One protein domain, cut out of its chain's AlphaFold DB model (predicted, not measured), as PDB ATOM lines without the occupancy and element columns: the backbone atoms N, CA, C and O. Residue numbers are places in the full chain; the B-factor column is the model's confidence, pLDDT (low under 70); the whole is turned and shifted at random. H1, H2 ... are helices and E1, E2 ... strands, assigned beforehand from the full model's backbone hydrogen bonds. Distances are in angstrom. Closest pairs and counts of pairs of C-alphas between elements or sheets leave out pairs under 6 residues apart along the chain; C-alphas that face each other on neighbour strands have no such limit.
ATOM      1  N   LEU A  17     124.102 137.570 109.319       94.06
ATOM      2  CA  LEU A  17     123.243 136.584 108.662       94.06
ATOM      3  C   LEU A  17     123.849 135.184 108.804       94.06
ATOM      4  O   LEU A  17     125.045 134.994 108.568       94.06
ATOM      5  N   ARG A  18     123.043 134.202 109.220       93.69
ATOM      6  CA  ARG A  18     123.462 132.804 109.399       93.69
ATOM      7  C   ARG A  18     122.357 131.837 108.981       93.69
ATOM      8  O   ARG A  18     121.209 131.989 109.387       93.69
ATOM      9  N   ASN A  19     122.735 130.796 108.243       94.12
ATOM     10  CA  ASN A  19     121.879 129.647 107.961       94.12
ATOM     11  C   ASN A  19     121.636 128.839 109.252       94.12
ATOM     12  O   ASN A  19     122.589 128.362 109.874       94.12
ATOM     13  N   LEU A  20     120.373 128.708 109.677       93.38
ATOM     14  CA  LEU A  20     120.003 128.082 110.950       93.38
ATOM     15  C   LEU A  20     119.660 126.597 110.778       93.38
ATOM     16  O   LEU A  20     118.810 126.218 109.973       93.38
ATOM     17  N   PHE A  21     120.278 125.761 111.614       93.94
ATOM     18  CA  PHE A  21     120.028 124.323 111.683       93.94
ATOM     19  C   PHE A  21     119.685 123.904 113.113       93.94
ATOM     20  O   PHE A  21     120.412 124.226 114.053       93.94
ATOM     21  N   VAL A  22     118.613 123.129 113.279       90.69
ATOM     22  CA  VAL A  22     118.210 122.552 114.569       90.69
ATOM     23  C   VAL A  22     118.460 121.050 114.565       90.69
ATOM     24  O   VAL A  22     117.972 120.330 113.694       90.69
ATOM     25  N   GLY A  23     119.222 120.571 115.551       89.44
ATOM     26  CA  GLY A  23     119.434 119.142 115.775       89.44
ATOM     27  C   GLY A  23     118.141 118.462 116.220       89.44
ATOM     28  O   GLY A  23     117.493 118.907 117.165       89.44
ATOM     29  N   LEU A  24     117.769 117.380 115.543       87.19
ATOM     30  CA  LEU A  24     116.625 116.547 115.900       87.19
ATOM     31  C   LEU A  24     117.054 115.439 116.884       87.19
ATOM     32  O   LEU A  24     118.223 115.036 116.876       87.19
ATOM     33  N   PRO A  25     116.129 114.899 117.700       83.69
ATOM     34  CA  PRO A  25     116.410 113.737 118.540       83.69
ATOM     35  C   PRO A  25     116.970 112.563 117.727       83.69
ATOM     36  O   PRO A  25     116.528 112.304 116.601       83.69
ATOM     37  N   LYS A  26     117.925 111.823 118.307       83.31
ATOM     38  CA  LYS A  26     118.444 110.591 117.699       83.31
ATOM     39  C   LYS A  26     117.297 109.593 117.520       83.31
ATOM     40  O   LYS A  26     116.628 109.235 118.482       83.31
ATOM     41  N   ARG A  27     117.095 109.128 116.283       77.31
ATOM     42  CA  ARG A  27     116.050 108.149 115.918       77.31
ATOM     43  C   ARG A  27     116.474 106.691 116.134       77.31
ATOM     44  O   ARG A  27     115.674 105.785 115.945       77.31
ATOM     45  N   SER A  28     117.745 106.459 116.453       75.38
ATOM     46  CA  SER A  28     118.354 105.140 116.625       75.38
ATOM     47  C   SER A  28     119.624 105.264 117.474       75.38
ATOM     48  O   SER A  28     120.153 106.363 117.642       75.38
ATOM     49  N   HIS A  29     120.149 104.136 117.959       67.62
ATOM     50  CA  HIS A  29     121.451 104.061 118.633       67.62
ATOM     51  C   HIS A  29     122.649 104.279 117.690       67.62
ATOM     52  O   HIS A  29     123.761 104.497 118.169       67.62
ATOM     53  N   LYS A  30     122.447 104.262 116.363       72.56
ATOM     54  CA  LYS A  30     123.472 104.678 115.387       72.56
ATOM     55  C   LYS A  30     123.895 106.133 115.650       72.56
ATOM     56  O   LYS A  30     123.060 106.963 116.003       72.56
ATOM     57  N   ASP A  31     125.170 106.474 115.444       69.88
ATOM     58  CA  ASP A  31     125.695 107.824 115.749       69.88
ATOM     59  C   ASP A  31     125.316 108.916 114.724       69.88
ATOM     60  O   ASP A  31     125.933 109.976 114.631       69.88
ATOM     61  N   GLU A  32     124.259 108.679 113.955       79.06
ATOM     62  CA  GLU A  32     123.766 109.607 112.949       79.06
ATOM     63  C   GLU A  32     122.990 110.756 113.609       79.06
ATOM     64  O   GLU A  32     122.000 110.553 114.319       79.06
ATOM     65  N   ARG A  33     123.452 111.989 113.381       82.62
ATOM     66  CA  ARG A  33     122.784 113.210 113.845       82.62
ATOM     67  C   ARG A  33     121.993 113.838 112.709       82.62
ATOM     68  O   ARG A  33     122.554 114.263 111.706       82.62
ATOM     69  N   TYR A  34     120.686 113.929 112.912       85.25
ATOM     70  CA  TYR A  34     119.768 114.570 111.984       85.25
ATOM     71  C   TYR A  34     119.633 116.050 112.327       85.25
ATOM     72  O   TYR A  34     119.435 116.403 113.488       85.25
ATOM     73  N   PHE A  35     119.678 116.905 111.312       89.56
ATOM     74  CA  PHE A  35     119.438 118.337 111.442       89.56
ATOM     75  C   PHE A  35     118.287 118.752 110.527       89.56
ATOM     76  O   PHE A  35     118.098 118.182 109.452       89.56
ATOM     77  N   ARG A  36     117.513 119.748 110.955       91.31
ATOM     78  CA  ARG A  36     116.518 120.439 110.137       91.31
ATOM     79  C   ARG A  36     117.039 121.840 109.830       91.31
ATOM     80  O   ARG A  36     117.307 122.592 110.763       91.31
ATOM     81  N   TYR A  37     117.174 122.165 108.549       95.06
ATOM     82  CA  TYR A  37     117.390 123.537 108.092       95.06
ATOM     83  C   TYR A  37     116.107 124.359 108.292       95.06
ATOM     84  O   TYR A  37     115.018 123.824 108.074       95.06
ATOM     85  N   LEU A  38     116.232 125.610 108.744       94.25
ATOM     86  CA  LEU A  38     115.099 126.497 109.044       94.25
ATOM     87  C   LEU A  38     115.079 127.812 108.247       94.25
ATOM     88  O   LEU A  38     114.103 128.541 108.363       94.25
ATOM     89  N   GLY A  39     116.120 128.125 107.471       95.94
ATOM     90  CA  GLY A  39     116.242 129.400 106.752       95.94
ATOM     91  C   GLY A  39     117.464 130.225 107.162       95.94
ATOM     92  O   GLY A  39     118.316 129.779 107.945       95.94
ATOM     93  N   VAL A  40     117.527 131.448 106.643       96.44
ATOM     94  CA  VAL A  40     118.527 132.467 106.971       96.44
ATOM     95  C   VAL A  40     117.991 133.359 108.085       96.44
ATOM     96  O   VAL A  40     116.913 133.949 107.989       96.44
ATOM     97  N   TYR A  41     118.775 133.488 109.149       96.44
ATOM     98  CA  TYR A  41     118.429 134.298 110.307       96.44
ATOM     99  C   TYR A  41     119.416 135.445 110.489       96.44
ATOM    100  O   TYR A  41     120.633 135.246 110.436       96.44
ATOM    101  N   ARG A  42     118.893 136.637 110.791       95.25
ATOM    102  CA  ARG A  42     119.672 137.720 111.389       95.25
ATOM    103  C   ARG A  42     119.862 137.401 112.869       95.25
ATOM    104  O   ARG A  42     118.898 137.303 113.628       95.25
ATOM    105  N   VAL A  43     121.118 137.215 113.257       93.06
ATOM    106  CA  VAL A  43     121.551 136.928 114.624       93.06
ATOM    107  C   VAL A  43     122.179 138.185 115.203       93.06
ATOM    108  O   VAL A  43     123.199 138.656 114.698       93.06
ATOM    109  N   SER A  44     121.595 138.718 116.270       91.94
ATOM    110  CA  SER A  44     122.118 139.875 117.002       91.94
ATOM    111  C   SER A  44     122.138 139.595 118.498       91.94
ATOM    112  O   SER A  44     121.263 138.912 119.032       91.94
ATOM    113  N   ARG A  45     123.156 140.096 119.197       89.25
ATOM    114  CA  ARG A  45     123.192 140.051 120.658       89.25
ATOM    115  C   ARG A  45     122.170 141.036 121.216       89.25
ATOM    116  O   ARG A  45     122.060 142.155 120.726       89.25
ATOM    117  N   VAL A  46     121.460 140.606 122.248       90.25
ATOM    118  CA  VAL A  46     120.556 141.450 123.036       90.25
ATOM    119  C   VAL A  46     120.984 141.418 124.497       90.25
ATOM    120  O   VAL A  46     121.927 140.699 124.859       90.25
ATOM    121  N   ASP A  47     120.307 142.210 125.320       90.69
ATOM    122  CA  ASP A  47     120.557 142.252 126.752       90.69
ATOM    123  C   ASP A  47     120.470 140.851 127.381       90.69
ATOM    124  O   ASP A  47     119.721 139.982 126.912       90.69
ATOM    125  N   PRO A  48     121.303 140.570 128.396       90.19
ATOM    126  CA  PRO A  48     121.210 139.320 129.126       90.19
ATOM    127  C   PRO A  48     119.905 139.244 129.922       90.19
ATOM    128  O   PRO A  48     119.369 140.272 130.328       90.19
ATOM    129  N   LEU A  49     119.457 138.023 130.228       90.12
ATOM    130  CA  LEU A  49     118.322 137.837 131.134       90.12
ATOM    131  C   LEU A  49     118.619 138.478 132.492       90.12
ATOM    132  O   LEU A  49     119.660 138.204 133.101       90.12
ATOM    133  N   ASN A  50     117.679 139.285 132.973       91.50
ATOM    134  CA  ASN A  50     117.714 139.823 134.325       91.50
ATOM    135  C   ASN A  50     117.336 138.743 135.363       91.50
ATOM    136  O   ASN A  50     116.898 137.642 135.021       91.50
ATOM    137  N   VAL A  51     117.502 139.043 136.655       93.06
ATOM    138  CA  VAL A  51     117.275 138.065 137.737       93.06
ATOM    139  C   VAL A  51     115.815 137.592 137.811       93.06
ATOM    140  O   VAL A  51     115.573 136.420 138.108       93.06
ATOM    141  N   ALA A  52     114.833 138.444 137.499       94.56
ATOM    142  CA  ALA A  52     113.419 138.064 137.500       94.56
ATOM    143  C   ALA A  52     113.078 137.143 136.313       94.56
ATOM    144  O   ALA A  52     112.437 136.108 136.502       94.56
ATOM    145  N   GLU A  53     113.576 137.459 135.116       93.56
ATOM    146  CA  GLU A  53     113.455 136.607 133.923       93.56
ATOM    147  C   GLU A  53     114.164 135.263 134.109       93.56
ATOM    148  O   GLU A  53     113.607 134.213 133.806       93.56
ATOM    149  N   TRP A  54     115.376 135.266 134.668       93.50
ATOM    150  CA  TRP A  54     116.063 134.036 135.052       93.50
ATOM    151  C   TRP A  54     115.220 133.222 136.038       93.50
ATOM    152  O   TRP A  54     115.060 132.013 135.866       93.50
ATOM    153  N   THR A  55     114.640 133.872 137.050       93.94
ATOM    154  CA  THR A  55     113.816 133.212 138.069       93.94
ATOM    155  C   THR A  55     112.545 132.601 137.475       93.94
ATOM    156  O   THR A  55     112.167 131.512 137.911       93.94
ATOM    157  N   SER A  56     111.949 133.198 136.438       95.62
ATOM    158  CA  SER A  56     110.777 132.635 135.750       95.62
ATOM    159  C   SER A  56     111.085 131.396 134.892       95.62
ATOM    160  O   SER A  56     110.173 130.630 134.575       95.62
ATOM    161  N   LEU A  57     112.357 131.125 134.560       93.75
ATOM    162  CA  LEU A  57     112.728 129.935 133.787       93.75
ATOM    163  C   LEU A  57     112.445 128.626 134.537       93.75
ATOM    164  O   LEU A  57     112.753 128.462 135.724       93.75
ATOM    165  N   HIS A  58     111.972 127.625 133.791       96.06
ATOM    166  CA  HIS A  58     111.792 126.266 134.292       96.06
ATOM    167  C   HIS A  58     113.115 125.655 134.797       96.06
ATOM    168  O   HIS A  58     114.166 125.796 134.164       96.06
ATOM    169  N   ASN A  59     113.068 124.910 135.907       94.31
ATOM    170  CA  ASN A  59     114.268 124.387 136.573       94.31
ATOM    171  C   ASN A  59     115.153 123.515 135.669       94.31
ATOM    172  O   ASN A  59     116.375 123.606 135.763       94.31
ATOM    173  N   ALA A  60     114.583 122.734 134.744       93.31
ATOM    174  CA  ALA A  60     115.385 121.956 133.790       93.31
ATOM    175  C   ALA A  60     116.253 122.851 132.876       93.31
ATOM    176  O   ALA A  60     117.389 122.502 132.558       93.31
ATOM    177  N   VAL A  61     115.755 124.036 132.500       91.75
ATOM    178  CA  VAL A  61     116.511 125.019 131.708       91.75
ATOM    179  C   VAL A  61     117.638 125.612 132.552       91.75
ATOM    180  O   VAL A  61     118.789 125.598 132.117       91.75
ATOM    181  N   LYS A  62     117.344 126.040 133.789       93.75
ATOM    182  CA  LYS A  62     118.357 126.543 134.735       93.75
ATOM    183  C   LYS A  62     119.480 125.528 134.961       93.75
ATOM    184  O   LYS A  62     120.655 125.878 134.884       93.75
ATOM    185  N   GLN A  63     119.135 124.253 135.155       94.56
ATOM    186  CA  GLN A  63     120.115 123.178 135.325       94.56
ATOM    187  C   GLN A  63     120.982 122.967 134.078       94.56
ATOM    188  O   GLN A  63     122.191 122.793 134.215       94.56
ATOM    189  N   ASN A  64     120.421 123.061 132.866       91.56
ATOM    190  CA  ASN A  64     121.212 123.026 131.631       91.56
ATOM    191  C   ASN A  64     122.214 124.191 131.551       91.56
ATOM    192  O   ASN A  64     123.360 123.977 131.147       91.56
ATOM    193  N   TYR A  65     121.828 125.396 131.992       91.12
ATOM    194  CA  TYR A  65     122.740 126.539 132.104       91.12
ATOM    195  C   TYR A  65     123.861 126.302 133.120       91.12
ATOM    196  O   TYR A  65     125.032 126.481 132.786       91.12
ATOM    197  N   VAL A  66     123.531 125.803 134.313       92.94
ATOM    198  CA  VAL A  66     124.504 125.442 135.357       92.94
ATOM    199  C   VAL A  66     125.485 124.368 134.870       92.94
ATOM    200  O   VAL A  66     126.700 124.546 134.996       92.94
ATOM    201  N   GLN A  67     124.993 123.279 134.259       91.75
ATOM    202  CA  GLN A  67     125.851 122.235 133.684       91.75
ATOM    203  C   GLN A  67     126.784 122.824 132.634       91.75
ATOM    204  O   GLN A  67     127.991 122.586 132.669       91.75
ATOM    205  N   ALA A  68     126.237 123.582 131.689       87.31
ATOM    206  CA  ALA A  68     127.023 124.126 130.606       87.31
ATOM    207  C   ALA A  68     128.077 125.107 131.123       87.31
ATOM    208  O   ALA A  68     129.229 124.957 130.742       87.31
ATOM    209  N   THR A  69     127.753 126.018 132.040       88.69
ATOM    210  CA  THR A  69     128.736 126.916 132.669       88.69
ATOM    211  C   THR A  69     129.857 126.133 133.355       88.69
ATOM    212  O   THR A  69     131.028 126.393 133.066       88.69
ATOM    213  N   LYS A  70     129.540 125.089 134.138       88.69
ATOM    214  CA  LYS A  70     130.549 124.221 134.774       88.69
ATOM    215  C   LYS A  70     131.509 123.589 133.753       88.69
ATOM    216  O   LYS A  70     132.722 123.725 133.888       88.69
ATOM    217  N   HIS A  71     130.984 122.937 132.714       86.38
ATOM    218  CA  HIS A  71     131.798 122.189 131.743       86.38
ATOM    219  C   HIS A  71     132.496 123.092 130.712       86.38
ATOM    220  O   HIS A  71     133.659 122.881 130.374       86.38
ATOM    221  N   LYS A  72     131.791 124.105 130.200       79.94
ATOM    222  CA  LYS A  72     132.245 124.975 129.108       79.94
ATOM    223  C   LYS A  72     133.190 126.079 129.572       79.94
ATOM    224  O   LYS A  72     134.114 126.418 128.836       79.94
ATOM    225  N   ASN A  73     132.990 126.627 130.773       80.25
ATOM    226  CA  ASN A  73     133.898 127.634 131.336       80.25
ATOM    227  C   ASN A  73     135.040 127.003 132.138       80.25
ATOM    228  O   ASN A  73     135.972 127.717 132.489       80.25
ATOM    229  N   LYS A  74     134.963 125.694 132.434       83.44
ATOM    230  CA  LYS A  74     135.778 125.028 133.462       83.44
ATOM    231  C   LYS A  74     135.679 125.753 134.816       83.44
ATOM    232  O   LYS A  74     136.674 125.897 135.517       83.44
ATOM    233  N   ASP A  75     134.483 126.244 135.152       85.75
ATOM    234  CA  ASP A  75     134.253 127.035 136.365       85.75
ATOM    235  C   ASP A  75     134.614 126.194 137.609       85.75
ATOM    236  O   ASP A  75     134.178 125.039 137.696       85.75
ATOM    237  N   PRO A  76     135.419 126.696 138.563       90.69
ATOM    238  CA  PRO A  76     135.828 125.912 139.726       90.69
ATOM    239  C   PRO A  76     134.665 125.617 140.686       90.69
ATOM    240  O   PRO A  76     134.657 124.554 141.307       90.69
ATOM    241  N   ARG A  77     133.644 126.483 140.755       91.75
ATOM    242  CA  ARG A  77     132.532 126.402 141.723       91.75
ATOM    243  C   ARG A  77     131.687 125.136 141.575       91.75
ATOM    244  O   ARG A  77     131.639 124.523 140.506       91.75
ATOM    245  N   THR A  78     130.997 124.726 142.639       95.50
ATOM    246  CA  THR A  78     130.023 123.623 142.557       95.50
ATOM    247  C   THR A  78     128.793 124.038 141.735       95.50
ATOM    248  O   THR A  78     128.612 125.214 141.414       95.50
ATOM    249  N   LYS A  79     127.936 123.083 141.361       94.62
ATOM    250  CA  LYS A  79     126.735 123.369 140.549       94.62
ATOM    251  C   LYS A  79     125.753 124.264 141.313       94.62
ATOM    252  O   LYS A  79     125.135 125.151 140.735       94.62
ATOM    253  N   GLU A  80     125.677 124.063 142.618       96.06
ATOM    254  CA  GLU A  80     124.847 124.783 143.579       96.06
ATOM    255  C   GLU A  80     125.341 126.227 143.723       96.06
ATOM    256  O   GLU A  80     124.548 127.159 143.628       96.06
ATOM    257  N   ALA A  81     126.659 126.427 143.837       95.31
ATOM    258  CA  ALA A  81     127.272 127.753 143.867       95.31
ATOM    259  C   ALA A  81     127.131 128.508 142.527       95.31
ATOM    260  O   ALA A  81     126.894 129.712 142.526       95.31
ATOM    261  N   ILE A  82     127.208 127.815 141.382       93.75
ATOM    262  CA  ILE A  82     126.926 128.413 140.061       93.75
ATOM    263  C   ILE A  82     125.448 128.820 139.956       93.75
ATOM    264  O   ILE A  82     125.148 129.897 139.448       93.75
ATOM    265  N   LEU A  83     124.518 127.992 140.446       95.38
ATOM    266  CA  LEU A  83     123.091 128.326 140.487       95.38
ATOM    267  C   LEU A  83     122.821 129.536 141.394       95.38
ATOM    268  O   LEU A  83     122.092 130.438 140.994       95.38
ATOM    269  N   ALA A  84     123.440 129.583 142.575       95.19
ATOM    270  CA  ALA A  84     123.353 130.722 143.483       95.19
ATOM    271  C   ALA A  84     123.870 132.015 142.829       95.19
ATOM    272  O   ALA A  84     123.200 133.038 142.923       95.19
ATOM    273  N   ALA A  85     124.986 131.947 142.095       93.69
ATOM    274  CA  ALA A  85     125.543 133.082 141.361       93.69
ATOM    275  C   ALA A  85     124.619 133.596 140.237       93.69
ATOM    276  O   ALA A  85     124.545 134.800 140.004       93.69
ATOM    277  N   TYR A  86     123.864 132.723 139.559       94.38
ATOM    278  CA  TYR A  86     122.806 133.175 138.640       94.38
ATOM    279  C   TYR A  86     121.613 133.798 139.384       94.38
ATOM    280  O   TYR A  86     121.072 134.810 138.947       94.38
ATOM    281  N   ASN A  87     121.210 133.220 140.520       94.19
ATOM    282  CA  ASN A  87     120.087 133.722 141.316       94.19
ATOM    283  C   ASN A  87     120.381 135.083 141.976       94.19
ATOM    284  O   ASN A  87     119.454 135.855 142.195       94.19
ATOM    285  N   SER A  88     121.645 135.385 142.293       93.88
ATOM    286  CA  SER A  88     122.077 136.680 142.840       93.88
ATOM    287  C   SER A  88     122.352 137.747 141.776       93.88
ATOM    288  O   SER A  88     122.556 138.906 142.127       93.88
ATOM    289  N   GLY A  89     122.391 137.379 140.490       89.25
ATOM    290  CA  GLY A  89     122.837 138.271 139.416       89.25
ATOM    291  C   GLY A  89     124.356 138.490 139.369       89.25
ATOM    292  O   GLY A  89     124.813 139.437 138.741       89.25
ATOM    293  N   GLU A  90     125.162 137.634 140.003       90.44
ATOM    294  CA  GLU A  90     126.618 137.605 139.786       90.44
ATOM    295  C   GLU A  90     126.956 137.006 138.404       90.44
ATOM    296  O   GLU A  90     127.891 137.430 137.724       90.44
ATOM    297  N   LEU A  91     126.157 136.029 137.958       89.75
ATOM    298  CA  LEU A  91     126.204 135.452 136.618       89.75
ATOM    299  C   LEU A  91     124.947 135.791 135.820       89.75
ATOM    300  O   LEU A  91     123.826 135.725 136.313       89.75
ATOM    301  N   PHE A  92     125.150 136.040 134.528       88.44
ATOM    302  CA  PHE A  92     124.095 136.385 133.582       88.44
ATOM    303  C   PHE A  92     124.059 135.420 132.396       88.44
ATOM    304  O   PHE A  92     125.094 134.943 131.915       88.44
ATOM    305  N   VAL A  93     122.862 135.150 131.880       87.81
ATOM    306  CA  VAL A  93     122.667 134.451 130.605       87.81
ATOM    307  C   VAL A  93     122.671 135.501 129.498       87.81
ATOM    308  O   VAL A  93     121.726 136.275 129.425       87.81
ATOM    309  N   THR A  94     123.695 135.566 128.630       85.00
ATOM    310  CA  THR A  94     123.568 136.422 127.432       85.00
ATOM    311  C   THR A  94     122.652 135.770 126.411       85.00
ATOM    312  O   THR A  94     122.755 134.569 126.142       85.00
ATOM    313  N   CYS A  95     121.802 136.594 125.816       87.69
ATOM    314  CA  CYS A  95     120.847 136.191 124.806       87.69
ATOM    315  C   CYS A  95     121.275 136.684 123.419       87.69
ATOM    316  O   CYS A  95     122.015 137.658 123.264       87.69
ATOM    317  N   VAL A  96     120.783 135.988 122.398       89.19
ATOM    318  CA  VAL A  96     120.749 136.479 121.021       89.19
ATOM    319  C   VAL A  96     119.313 136.472 120.541       89.19
ATOM    320  O   VAL A  96     118.564 135.534 120.817       89.19
ATOM    321  N   LYS A  97     118.954 137.509 119.795       91.00
ATOM    322  CA  LYS A  97     117.741 137.533 118.998       91.00
ATOM    323  C   LYS A  97     118.018 136.789 117.696       91.00
ATOM    324  O   LYS A  97     119.048 137.007 117.055       91.00
ATOM    325  N   LEU A  98     117.100 135.901 117.337       94.06
ATOM    326  CA  LEU A  98     117.068 135.219 116.050       94.06
ATOM    327  C   LEU A  98     115.843 135.736 115.300       94.06
ATOM    328  O   LEU A  98     114.714 135.481 115.713       94.06
ATOM    329  N   GLU A  99     116.062 136.464 114.214       95.06
ATOM    330  CA  GLU A  99     114.997 136.948 113.333       95.06
ATOM    331  C   GLU A  99     115.114 136.207 112.004       95.06
ATOM    332  O   GLU A  99     116.162 136.282 111.365       95.06
ATOM    333  N   CYS A 100     114.079 135.466 111.600       95.75
ATOM    334  CA  CYS A 100     114.045 134.875 110.263       95.75
ATOM    335  C   CYS A 100     113.912 136.014 109.249       95.75
ATOM    336  O   CYS A 100     113.040 136.867 109.419       95.75
ATOM    337  N   VAL A 101     114.790 136.053 108.249       97.62
ATOM    338  CA  VAL A 101     114.812 137.128 107.242       97.62
ATOM    339  C   VAL A 101     114.730 136.616 105.812       97.62
ATOM    340  O   VAL A 101     114.288 137.367 104.953       97.62
ATOM    341  N   ASP A 102     115.142 135.371 105.558       97.44
ATOM    342  CA  ASP A 102     115.178 134.785 104.216       97.44
ATOM    343  C   ASP A 102     115.245 133.244 104.288       97.44
ATOM    344  O   ASP A 102     115.359 132.667 105.377       97.44
ATOM    345  N   PHE A 103     115.217 132.557 103.146       97.56
ATOM    346  CA  PHE A 103     115.408 131.111 103.038       97.56
ATOM    347  C   PHE A 103     116.297 130.760 101.836       97.56
ATOM    348  O   PHE A 103     115.974 131.065 100.694       97.56
ATOM    349  N   ASP A 104     117.412 130.076 102.092       96.94
ATOM    350  CA  ASP A 104     118.396 129.695 101.073       96.94
ATOM    351  C   ASP A 104     117.894 128.468 100.286       96.94
ATOM    352  O   ASP A 104     118.110 127.312 100.673       96.94
ATOM    353  N   GLU A 105     117.145 128.724  99.208       97.25
ATOM    354  CA  GLU A 105     116.576 127.678  98.348       97.25
ATOM    355  C   GLU A 105     117.652 126.831  97.656       97.25
ATOM    356  O   GLU A 105     117.478 125.616  97.533       97.25
ATOM    357  N   GLU A 106     118.780 127.429  97.253       96.81
ATOM    358  CA  GLU A 106     119.884 126.715  96.602       96.81
ATOM    359  C   GLU A 106     120.536 125.723  97.575       96.81
ATOM    360  O   GLU A 106     120.664 124.531  97.266       96.81
ATOM    361  N   LEU A 107     120.859 126.171  98.793       95.62
ATOM    362  CA  LEU A 107     121.345 125.297  99.859       95.62
ATOM    363  C   LEU A 107     120.330 124.199 100.189       95.62
ATOM    364  O   LEU A 107     120.710 123.036 100.345       95.62
ATOM    365  N   TYR A 108     119.042 124.533 100.289       96.00
ATOM    366  CA  TYR A 108     118.002 123.554 100.593       96.00
ATOM    367  C   TYR A 108     117.868 122.486  99.496       96.00
ATOM    368  O   TYR A 108     117.860 121.288  99.804       96.00
ATOM    369  N   ALA A 109     117.851 122.888  98.224       96.25
ATOM    370  CA  ALA A 109     117.855 121.979  97.082       96.25
ATOM    371  C   ALA A 109     119.120 121.100  97.063       96.25
ATOM    372  O   ALA A 109     119.028 119.882  96.871       96.25
ATOM    373  N   GLY A 110     120.289 121.676  97.361       95.62
ATOM    374  CA  GLY A 110     121.550 120.949  97.517       95.62
ATOM    375  C   GLY A 110     121.499 119.885  98.621       95.62
ATOM    376  O   GLY A 110     121.898 118.738  98.401       95.62
ATOM    377  N   LEU A 111     120.936 120.219  99.789       93.25
ATOM    378  CA  LEU A 111     120.740 119.290 100.910       93.25
ATOM    379  C   LEU A 111     119.782 118.140 100.551       93.25
ATOM    380  O   LEU A 111     120.047 116.985 100.903       93.25
ATOM    381  N   LEU A 112     118.693 118.423  99.828       92.88
ATOM    382  CA  LEU A 112     117.777 117.395  99.321       92.88
ATOM    383  C   LEU A 112     118.463 116.481  98.295       92.88
ATOM    384  O   LEU A 112     118.369 115.256  98.410       92.88
ATOM    385  N   GLY A 113     119.203 117.053  97.341       92.19
ATOM    386  CA  GLY A 113     119.952 116.307  96.329       92.19
ATOM    387  C   GLY A 113     121.037 115.405  96.929       92.19
ATOM    388  O   GLY A 113     121.184 114.252  96.517       92.19
ATOM    389  N   PHE A 114     121.756 115.885  97.949       89.56
ATOM    390  CA  PHE A 114     122.719 115.081  98.705       89.56
ATOM    391  C   PHE A 114     122.032 113.913  99.424       89.56
ATOM    392  O   PHE A 114     122.438 112.758  99.273       89.56
ATOM    393  N   ARG A 115     120.935 114.185 100.145       86.38
ATOM    394  CA  ARG A 115     120.157 113.149 100.840       86.38
ATOM    395  C   ARG A 115     119.634 112.077  99.878       86.38
ATOM    396  O   ARG A 115     119.723 110.896 100.204       86.38
ATOM    397  N   ALA A 116     119.134 112.462  98.702       86.50
ATOM    398  CA  ALA A 116     118.649 111.518  97.696       86.50
ATOM    399  C   ALA A 116     119.764 110.553  97.247       86.50
ATOM    400  O   ALA A 116     119.600 109.334  97.356       86.50
ATOM    401  N   LYS A 117     120.930 111.096  96.855       85.94
ATOM    402  CA  LYS A 117     122.111 110.330  96.404       85.94
ATOM    403  C   LYS A 117     122.620 109.336  97.451       85.94
ATOM    404  O   LYS A 117     122.962 108.213  97.097       85.94
ATOM    405  N   HIS A 118     122.638 109.721  98.727       75.25
ATOM    406  CA  HIS A 118     123.106 108.852  99.813       75.25
ATOM    407  C   HIS A 118     122.044 107.869 100.335       75.25
ATOM    408  O   HIS A 118     122.395 106.894 100.998       75.25
ATOM    409  N   SER A 119     120.760 108.073 100.020       67.44
ATOM    410  CA  SER A 119     119.694 107.139 100.417       67.44
ATOM    411  C   SER A 119     119.574 105.921  99.490       67.44
ATOM    412  O   SER A 119     119.329 104.811  99.962       67.44
ATOM    413  N   SER A 120     119.809 106.090  98.185       56.16
ATOM    414  CA  SER A 120     119.646 105.022  97.186       56.16
ATOM    415  C   SER A 120     120.743 103.948  97.231       56.16
ATOM    416  O   SER A 120     120.500 102.801  96.852       56.16
TER     417      SER A 120
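AT A GLANCE: This is residues 17 to 120 of the 155 residues of an uncharacterized protein of Leucoagaricus sp. SymC.cos (UniProt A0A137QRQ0). An open arch: a strongly twisted three-stranded sheet joins a small head of three helices, H1, H2 and H3, at one end to a single helix, H4, at the other. The long strand E2 bends by 81 degrees at residue 39; its earlier part makes a hairpin with E1, whose loop tip, residues 27 to 32, sticks out, and its later part makes a narrow ribbon with E3 that leads to the head. The printed part has 104 residues, with four named helices and three named strands in the order E1 E2 H1 H2 H3 E3 H4; the sheet's order is E1 - E2 - E3, all antiparallel, and the class is mixed, helices and strands. The whole is loose, with a radius of gyration of the C-alphas of 18.6 A, and spans 54 by 36 by 23 A, only just elongated.

IN THESE COORDINATES: E2, the longest strand, holds residues 35 to 46 and is 25.9 A long from first to last C-alpha. E1, residues 17 to 23, is 19.2 A long and begins at C-alpha 17, (123.243, 136.584, 108.662). E3, residues 95 to 102, is 21.4 A long. H1 holds residues 51 to 56, 8.7 A; H2 residues 59 to 73, 20.6 A; H3 residues 79 to 87, 12.3 A. H4, residues 105 to 120, is 22.9 A long and ends at C-alpha 120, (119.646, 105.022, 97.186).

HOW THE PARTS SIT: E2 is the inner strand of the sheet, and E1 and E3 are its edge strands. E1 and E2 form an antiparallel hairpin, with N 20 and O 39 2.9 A apart and N 36 and O 22 2.8 A apart, both within hydrogen-bond range. E2 and E3 are antiparallel too, with N 42 and O 99 within hydrogen-bond range at 2.8 A. H4 only grazes the sheet, with its residues 105 to 111; its closest C-alphas to E2 are those of Tyr 37 and Tyr 108, 7.5 A apart. H1, H2 and H3 are not on the sheet. H2 and H3 touch, their closest C-alphas those of Val 66 and Lys 79 at 6.0 A, at a steep tilt of 69 degrees, only just short of about perpendicular. H1 and H3 touch, their closest C-alphas those of Val 51 and Asn 87 at 6.3 A. H1 and H2 are close but not clearly touching, with the C-alphas of Trp 54 and Lys 62 7.8 A apart. H4 is apart from H1, H2 and H3. In H1, H2, H3 and H4 every O i to N i+4 pair is within hydrogen-bond range.

THE WHOLE: The two C-alphas farthest apart are those of Ser 88 and Ser 120, 55.6 A. The printed part has no cut. The link from E1 to E2, 11 residues, is long. Residues 112 to 120, which belong to H4, stand free. The mean pLDDT of the printed part is 90.0, and residues 29, 31 and 119 to 120 are under 70.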